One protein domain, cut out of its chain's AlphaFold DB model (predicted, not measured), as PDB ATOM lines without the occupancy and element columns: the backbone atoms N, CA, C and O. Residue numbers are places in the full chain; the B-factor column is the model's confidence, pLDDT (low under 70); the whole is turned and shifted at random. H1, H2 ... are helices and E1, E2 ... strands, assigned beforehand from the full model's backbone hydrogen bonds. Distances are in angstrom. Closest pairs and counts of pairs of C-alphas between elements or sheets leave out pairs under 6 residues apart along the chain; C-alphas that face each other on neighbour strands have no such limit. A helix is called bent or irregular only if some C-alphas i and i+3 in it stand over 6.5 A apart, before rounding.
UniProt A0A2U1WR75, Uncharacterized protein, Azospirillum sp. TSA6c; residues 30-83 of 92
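AT A GLANCE: This is residues 30 to 83 of the 92 residues of an uncharacterized protein of Azospirillum sp. TSA6c (UniProt A0A2U1WR75). A small, slim sheet of three antiparallel strands makes a wall, and one long helix, H1, covers one face of it while the other face is bare. E2 and E3 are long strands paired side by side, E1 is a short strip along the outer side of E2, and the last turns of H1, residues 76 to 83, stick out free of the rest. The printed part has 54 residues, with three named strands and one named helix in the order E1, E2, E3, H1; the sheet runs E1, E2, E3, and the class is mixed, helices and strands. The whole is loose, with a radius of gyration of the C-alphas of 12.9 A, and only just flat, spanning 39 by 26 by 11 A.

IN THESE COORDINATES: The printed part opens with strand E1, residues 30 to 33, whose first C-alpha, that of Leu 30, is at (-26.152, 0.671, -14.908). A tight link of 5 residues leads to strand E2, residues 39 to 46, which measures 23.4 A from first to last C-alpha; C-alpha 39 is at (-16.612, 5.125, -13.954). A short link of 7 residues leads to strand E3, residues 54 to 62, the longest strand by residues, 24.6 A from first to last C-alpha. After a tight link of one residue, Ser 63, comes helix H1, residues 64 to 83, which measures 28.6 A and ends with C-alpha 83 at (-42.397, 4.598, -34.686). H1 is not bent.

HOW THE PARTS SIT: The three strands form a meander, each strand the antiparallel neighbour of the one before, with E1 and E3 as edge strands and E2 as the inner strand. E1 and E2 are a hairpin, with 144 degrees between their directions. C-alphas 30 and 42 face each other at 4.4 A, and N 31 and O 41 are within hydrogen-bond range at 2.8 A, as are N 41 and O 31 at 2.9 A. E2 and E3 are a hairpin too, with 158 degrees between their directions. C-alphas 41 and 61 face each other at 4.2 A; N 40 and O 62 are within hydrogen-bond range at 2.7 A, and N 54 and O 46 at 3.0 A. H1 is on the sheet at a height of 8.4 A, and with it makes two layers, a helix on one face of a sheet. Dropped onto the local plane, 8 of its 20 C-alphas fall on E3 and 2 on E2; it lies over E3, and only just not over E2. It runs slantwise to the strands, at 34 degrees to E3 on the local plane. The closest C-alphas of E3 and H1 are those of Gly 60 and Cys 67, 5.3 A apart. Those of E2 and H1 are Cys 40 and Val 64, at 5.4 A, and those of E1 and H1 are Leu 30 and Cys 67, at 7.7 A. In H1 every O i to N i+4 pair is within hydrogen-bond range.

THE WHOLE: The two C-alphas farthest apart are those of Glu 36 and Ala 83, 41.9 A. Without residues 76 to 83 of H1, which stand free, the body has 46 residues and spans 38 by 23 by 11 A. The printed part has no cut, and no link is long. It runs from residue 30 to residue 83 of a full chain of 92 residues. The mean pLDDT of the printed part is 87.8, and residues 36 and 38, in the link from E1 to E2, are under 70.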
ATOM      1  N   LEU A  30     -27.214  -0.256 -15.266       93.44
ATOM      2  CA  LEU A  30     -26.152   0.671 -14.908       93.44
ATOM      3  C   LEU A  30     -25.214  -0.029 -13.923       93.44
ATOM      4  O   LEU A  30     -25.666  -0.553 -12.905       93.44
ATOM      5  N   GLY A  31     -23.929  -0.066 -14.247       91.50
ATOM      6  CA  GLY A  31     -22.888  -0.631 -13.402       91.50
ATOM      7  C   GLY A  31     -21.785   0.381 -13.134       91.50
ATOM      8  O   GLY A  31     -21.599   1.337 -13.884       91.50
ATOM      9  N   TYR A  32     -21.057   0.157 -12.045       89.06
ATOM     10  CA  TYR A  32     -19.909   0.966 -11.659       89.06
ATOM     11  C   TYR A  32     -18.644   0.130 -11.830       89.06
ATOM     12  O   TYR A  32     -18.561  -0.995 -11.336       89.06
ATOM     13  N   GLY A  33     -17.672   0.669 -12.556       81.38
ATOM     14  CA  GLY A  33     -16.344   0.100 -12.687       81.38
ATOM     15  C   GLY A  33     -15.572   0.236 -11.380       81.38
ATOM     16  O   GLY A  33     -15.532   1.305 -10.769       81.38
ATOM     17  N   VAL A  34     -14.927  -0.851 -10.960       71.88
ATOM     18  CA  VAL A  34     -13.988  -0.840  -9.834       71.88
ATOM     19  C   VAL A  34     -12.608  -0.488 -10.393       71.88
ATOM     20  O   VAL A  34     -11.842  -1.371 -10.768       71.88
ATOM     21  N   SER A  35     -12.319   0.807 -10.519       71.44
ATOM     22  CA  SER A  35     -11.013   1.316 -10.966       71.44
ATOM     23  C   SER A  35     -10.564   2.509 -10.117       71.44
ATOM     24  O   SER A  35     -11.320   2.966  -9.260       71.44
ATOM     25  N   GLU A  36      -9.346   3.019 -10.338       67.06
ATOM     26  CA  GLU A  36      -8.818   4.198  -9.622       67.06
ATOM     27  C   GLU A  36      -9.726   5.434  -9.765       67.06
ATOM     28  O   GLU A  36      -9.753   6.298  -8.890       67.06
ATOM     29  N   THR A  37     -10.518   5.480 -10.837       71.69
ATOM     30  CA  THR A  37     -11.607   6.438 -11.035       71.69
ATOM     31  C   THR A  37     -12.952   5.718 -11.023       71.69
ATOM     32  O   THR A  37     -13.122   4.708 -11.711       71.69
ATOM     33  N   VAL A  38     -13.939   6.241 -10.293       65.69
ATOM     34  CA  VAL A  38     -15.320   5.752 -10.416       65.69
ATOM     35  C   VAL A  38     -15.801   6.073 -11.829       65.69
ATOM     36  O   VAL A  38     -15.951   7.237 -12.192       65.69
ATOM     37  N   SER A  39     -16.010   5.033 -12.629       83.06
ATOM     38  CA  SER A  39     -16.612   5.125 -13.954       83.06
ATOM     39  C   SER A  39     -17.924   4.359 -13.942       83.06
ATOM     40  O   SER A  39     -18.033   3.276 -13.373       83.06
ATOM     41  N   CYS A  40     -18.951   4.943 -14.530       91.75
ATOM     42  CA  CYS A  40     -20.192   4.270 -14.832       91.75
ATOM     43  C   CYS A  40     -20.086   3.630 -16.219       91.75
ATOM     44  O   CYS A  40     -19.484   4.198 -17.129       91.75
ATOM     45  N   TYR A  41     -20.717   2.474 -16.389       93.44
ATOM     46  CA  TYR A  41     -21.065   1.921 -17.690       93.44
ATOM     47  C   TYR A  41     -22.550   1.576 -17.698       93.44
ATOM     48  O   TYR A  41     -23.124   1.159 -16.688       93.44
ATOM     49  N   ILE A  42     -23.188   1.728 -18.849       95.81
ATOM     50  CA  ILE A  42     -24.597   1.407 -19.009       95.81
ATOM     51  C   ILE A  42     -24.813   0.533 -20.239       95.81
ATOM     52  O   ILE A  42     -24.237   0.729 -21.313       95.81
ATOM     53  N   THR A  43     -25.662  -0.470 -20.055       95.81
ATOM     54  CA  THR A  43     -26.070  -1.405 -21.100       95.81
ATOM     55  C   THR A  43     -27.583  -1.428 -21.210       95.81
ATOM     56  O   THR A  43     -28.297  -1.222 -20.222       95.81
ATOM     57  N   TYR A  44     -28.077  -1.702 -22.408       94.69
ATOM     58  CA  TYR A  44     -29.473  -2.022 -22.642       94.69
ATOM     59  C   TYR A  44     -29.593  -3.482 -23.068       94.69
ATOM     60  O   TYR A  44     -28.822  -3.962 -23.897       94.69
ATOM     61  N   TRP A  45     -30.549  -4.180 -22.465       92.38
ATOM     62  CA  TRP A  45     -30.844  -5.580 -22.740       92.38
ATOM     63  C   TRP A  45     -32.229  -5.670 -23.355       92.38
ATOM     64  O   TRP A  45     -33.215  -5.268 -22.715       92.38
ATOM     65  N   TRP A  46     -32.302  -6.206 -24.570       88.50
ATOM     66  CA  TRP A  46     -33.569  -6.456 -25.236       88.50
ATOM     67  C   TRP A  46     -34.260  -7.682 -24.628       88.50
ATOM     68  O   TRP A  46     -33.634  -8.615 -24.118       88.50
ATOM     69  N   LYS A  47     -35.592  -7.657 -24.616       84.69
ATOM     70  CA  LYS A  47     -36.414  -8.765 -24.123       84.69
ATOM     71  C   LYS A  47     -37.502  -9.064 -25.153       84.69
ATOM     72  O   LYS A  47     -38.565  -8.441 -25.073       84.69
ATOM     73  N   PRO A  48     -37.233  -9.949 -26.128       73.50
ATOM     74  CA  PRO A  48     -38.189 -10.245 -27.190       73.50
ATOM     75  C   PRO A  48     -39.371 -11.071 -26.672       73.50
ATOM     76  O   PRO A  48     -40.499 -10.872 -27.114       73.50
ATOM     77  N   ASP A  49     -39.138 -11.939 -25.686       76.50
ATOM     78  CA  ASP A  49     -40.162 -12.758 -25.044       76.50
ATOM     79  C   ASP A  49     -39.992 -12.803 -23.517       76.50
ATOM     80  O   ASP A  49     -39.072 -12.232 -22.941       76.50
ATOM     81  N   GLN A  50     -40.919 -13.456 -22.817       75.62
ATOM     82  CA  GLN A  50     -40.943 -13.482 -21.353       75.62
ATOM     83  C   GLN A  50     -39.823 -14.313 -20.696       75.62
ATOM     84  O   GLN A  50     -39.543 -14.087 -19.512       75.62
ATOM     85  N   TYR A  51     -39.169 -15.205 -21.439       77.50
ATOM     86  CA  TYR A  51     -38.246 -16.230 -20.954       77.50
ATOM     87  C   TYR A  51     -36.769 -15.870 -21.140       77.50
ATOM     88  O   TYR A  51     -35.963 -16.250 -20.290       77.50
ATOM     89  N   ALA A  52     -36.409 -15.116 -22.182       75.75
ATOM     90  CA  ALA A  52     -35.014 -14.797 -22.488       75.75
ATOM     91  C   ALA A  52     -34.743 -13.290 -22.614       75.75
ATOM     92  O   ALA A  52     -35.565 -12.514 -23.096       75.75
ATOM     93  N   TRP A  53     -33.558 -12.882 -22.159       75.75
ATOM     94  CA  TRP A  53     -32.966 -11.601 -22.538       75.75
ATOM     95  C   TRP A  53     -32.044 -11.874 -23.717       75.75
ATOM     96  O   TRP A  53     -31.141 -12.701 -23.594       75.75
ATOM     97  N   GLU A  54     -32.271 -11.186 -24.826       70.06
ATOM     98  CA  GLU A  54     -31.449 -11.295 -26.030       70.06
ATOM     99  C   GLU A  54     -30.774  -9.946 -26.292       70.06
ATOM    100  O   GLU A  54     -31.242  -8.918 -25.810       70.06
ATOM    101  N   ASP A  55     -29.636  -9.964 -26.984       78.31
ATOM    102  CA  ASP A  55     -28.885  -8.783 -27.423       78.31
ATOM    103  C   ASP A  55     -28.623  -7.711 -26.346       78.31
ATOM    104  O   ASP A  55     -29.390  -6.771 -26.109       78.31
ATOM    105  N   CYS A  56     -27.456  -7.829 -25.708       88.38
ATOM    106  CA  CYS A  56     -26.905  -6.784 -24.854       88.38
ATOM    107  C   CYS A  56     -26.146  -5.762 -25.702       88.38
ATOM    108  O   CYS A  56     -25.198  -6.107 -26.409       88.38
ATOM    109  N   ARG A  57     -26.521  -4.489 -25.575       92.31
ATOM    110  CA  ARG A  57     -25.810  -3.378 -26.202       92.31
ATOM    111  C   ARG A  57     -25.194  -2.479 -25.141       92.31
ATOM    112  O   ARG A  57     -25.893  -1.978 -24.263       92.31
ATOM    113  N   ALA A  58     -23.892  -2.238 -25.253       94.31
ATOM    114  CA  ALA A  58     -23.242  -1.138 -24.549       94.31
ATOM    115  C   ALA A  58     -23.722   0.186 -25.155       94.31
ATOM    116  O   ALA A  58     -23.650   0.365 -26.373       94.31
ATOM    117  N   ILE A  59     -24.257   1.078 -24.318       94.81
ATOM    118  CA  ILE A  59     -24.815   2.359 -24.779       94.81
ATOM    119  C   ILE A  59     -24.006   3.562 -24.292       94.81
ATOM    120  O   ILE A  59     -24.074   4.610 -24.922       94.81
ATOM    121  N   GLY A  60     -23.220   3.422 -23.219       93.88
ATOM    122  CA  GLY A  60     -22.367   4.502 -22.733       93.88
ATOM    123  C   GLY A  60     -21.456   4.101 -21.578       93.88
ATOM    124  O   GLY A  60     -21.696   3.107 -20.890       93.88
ATOM    125  N   GLU A  61     -20.427   4.917 -21.375       93.94
ATOM    126  CA  GLU A  61     -19.469   4.861 -20.271       93.94
ATOM    127  C   GLU A  61     -19.035   6.286 -19.888       93.94
ATOM    128  O   GLU A  61     -19.128   7.197 -20.713       93.94
ATOM    129  N   GLY A  62     -18.569   6.494 -18.655       92.19
ATOM    130  CA  GLY A  62     -18.076   7.796 -18.191       92.19
ATOM    131  C   GLY A  62     -18.542   8.137 -16.782       92.19
ATOM    132  O   GLY A  62     -18.522   7.288 -15.894       92.19
ATOM    133  N   SER A  63     -18.955   9.382 -16.549       91.81
ATOM    134  CA  SER A  63     -19.638   9.740 -15.303       91.81
ATOM    135  C   SER A  63     -21.050   9.141 -15.252       91.81
ATOM    136  O   SER A  63     -21.604   8.714 -16.267       91.81
ATOM    137  N   VAL A  64     -21.678   9.139 -14.071       92.00
ATOM    138  CA  VAL A  64     -23.094   8.740 -13.941       92.00
ATOM    139  C   VAL A  64     -23.988   9.579 -14.857       92.00
ATOM    140  O   VAL A  64     -24.909   9.052 -15.478       92.00
ATOM    141  N   GLU A  65     -23.688  10.867 -14.999       93.38
ATOM    142  CA  GLU A  65     -24.461  11.767 -15.850       93.38
ATOM    143  C   GLU A  65     -24.313  11.427 -17.340       93.38
ATOM    144  O   GLU A  65     -25.301  11.446 -18.074       93.38
ATOM    145  N   ASP A  66     -23.109  11.040 -17.774       94.00
ATOM    146  CA  ASP A  66     -22.859  10.598 -19.152       94.00
ATOM    147  C   ASP A  66     -23.643   9.320 -19.467       94.00
ATOM    148  O   ASP A  66     -24.310   9.233 -20.499       94.00
ATOM    149  N   CYS A  67     -23.649   8.356 -18.542       95.38
ATOM    150  CA  CYS A  67     -24.468   7.150 -18.652       95.38
ATOM    151  C   CYS A  67     -25.966   7.464 -18.773       95.38
ATOM    152  O   CYS A  67     -26.669   6.853 -19.583       95.38
ATOM    153  N   LEU A  68     -26.477   8.396 -17.965       95.94
ATOM    154  CA  LEU A  68     -27.894   8.756 -17.984       95.94
ATOM    155  C   LEU A  68     -28.277   9.466 -19.287       95.94
ATOM    156  O   LEU A  68     -29.292   9.115 -19.889       95.94
ATOM    157  N   HIS A  69     -27.442  10.385 -19.776       96.88
ATOM    158  CA  HIS A  69     -27.643  10.999 -21.090       96.88
ATOM    159  C   HIS A  69     -27.589   9.969 -22.222       96.88
ATOM    160  O   HIS A  69     -28.419  10.016 -23.131       96.88
ATOM    161  N   ALA A  70     -26.665   9.008 -22.158       97.44
ATOM    162  CA  ALA A  70     -26.585   7.929 -23.136       97.44
ATOM    163  C   ALA A  70     -27.862   7.071 -23.151       97.44
ATOM    164  O   ALA A  70     -28.376   6.754 -24.224       97.44
ATOM    165  N   ALA A  71     -28.427   6.749 -21.982       96.81
ATOM    166  CA  ALA A  71     -29.701   6.032 -21.889       96.81
ATOM    167  C   ALA A  71     -30.875   6.825 -22.474       96.81
ATOM    168  O   ALA A  71     -31.709   6.264 -23.185       96.81
ATOM    169  N   GLU A  72     -30.944   8.125 -22.195       97.25
ATOM    170  CA  GLU A  72     -31.994   9.006 -22.711       97.25
ATOM    171  C   GLU A  72     -31.924   9.152 -24.234       97.25
ATOM    172  O   GLU A  72     -32.958   9.059 -24.903       97.25
ATOM    173  N   ALA A  73     -30.717   9.335 -24.779       97.25
ATOM    174  CA  ALA A  73     -30.475   9.422 -26.216       97.25
ATOM    175  C   ALA A  73     -30.793   8.096 -26.918       97.25
ATOM    176  O   ALA A  73     -31.523   8.087 -27.907       97.25
ATOM    177  N   PHE A  74     -30.323   6.973 -26.365       95.75
ATOM    178  CA  PHE A  74     -30.624   5.640 -26.883       95.75
ATOM    179  C   PHE A  74     -32.131   5.360 -26.892       95.75
ATOM    180  O   PHE A  74     -32.673   4.872 -27.883       95.75
ATOM    181  N   ALA A  75     -32.835   5.707 -25.811       95.31
ATOM    182  CA  ALA A  75     -34.279   5.528 -25.733       95.31
ATOM    183  C   ALA A  75     -35.036   6.399 -26.746       95.31
ATOM    184  O   ALA A  75     -36.040   5.955 -27.299       95.31
ATOM    185  N   ALA A  76     -34.582   7.633 -26.987       96.12
ATOM    186  CA  ALA A  76     -35.182   8.511 -27.988       96.12
ATOM    187  C   ALA A  76     -34.996   7.967 -29.414       96.12
ATOM    188  O   ALA A  76     -35.961   7.916 -30.172       96.12
ATOM    189  N   ASP A  77     -33.784   7.517 -29.742       94.81
ATOM    190  CA  ASP A  77     -33.444   6.928 -31.040       94.81
ATOM    191  C   ASP A  77     -34.254   5.651 -31.314       94.81
ATOM    192  O   ASP A  77     -34.961   5.557 -32.317       94.81
ATOM    193  N   LEU A  78     -34.258   4.702 -30.373       91.44
ATOM    194  CA  LEU A  78     -35.002   3.452 -30.523       91.44
ATOM    195  C   LEU A  78     -36.523   3.678 -30.577       91.44
ATOM    196  O   LEU A  78     -37.220   3.024 -31.347       91.44
ATOM    197  N   SER A  79     -37.051   4.631 -29.804       91.69
ATOM    198  CA  SER A  79     -38.469   5.007 -29.876       91.69
ATOM    199  C   SER A  79     -38.835   5.568 -31.258       91.69
ATOM    200  O   SER A  79     -39.853   5.177 -31.830       91.69
ATOM    201  N   ALA A  80     -37.977   6.415 -31.839       92.06
ATOM    202  CA  ALA A  80     -38.167   6.946 -33.186       92.06
ATOM    203  C   ALA A  80     -38.094   5.850 -34.264       92.06
ATOM    204  O   ALA A  80     -38.925   5.829 -35.172       92.06
ATOM    205  N   GLN A  81     -37.157   4.906 -34.138       88.44
ATOM    206  CA  GLN A  81     -37.057   3.748 -35.034       88.44
ATOM    207  C   GLN A  81     -38.303   2.861 -34.957       88.44
ATOM    208  O   GLN A  81     -38.860   2.503 -35.993       88.44
ATOM    209  N   ASN A  82     -38.792   2.569 -33.749       85.81
ATOM    210  CA  ASN A  82     -40.017   1.793 -33.555       85.81
ATOM    211  C   ASN A  82     -41.236   2.493 -34.171       85.81
ATOM    212  O   ASN A  82     -42.074   1.831 -34.775       85.81
ATOM    213  N   ALA A  83     -41.325   3.823 -34.064       83.12
ATOM    214  CA  ALA A  83     -42.397   4.598 -34.686       83.12
ATOM    215  C   ALA A  83     -42.322   4.584 -36.223       83.12
ATOM    216  O   ALA A  83     -43.354   4.484 -36.881       83.12
TER     217      ALA A  83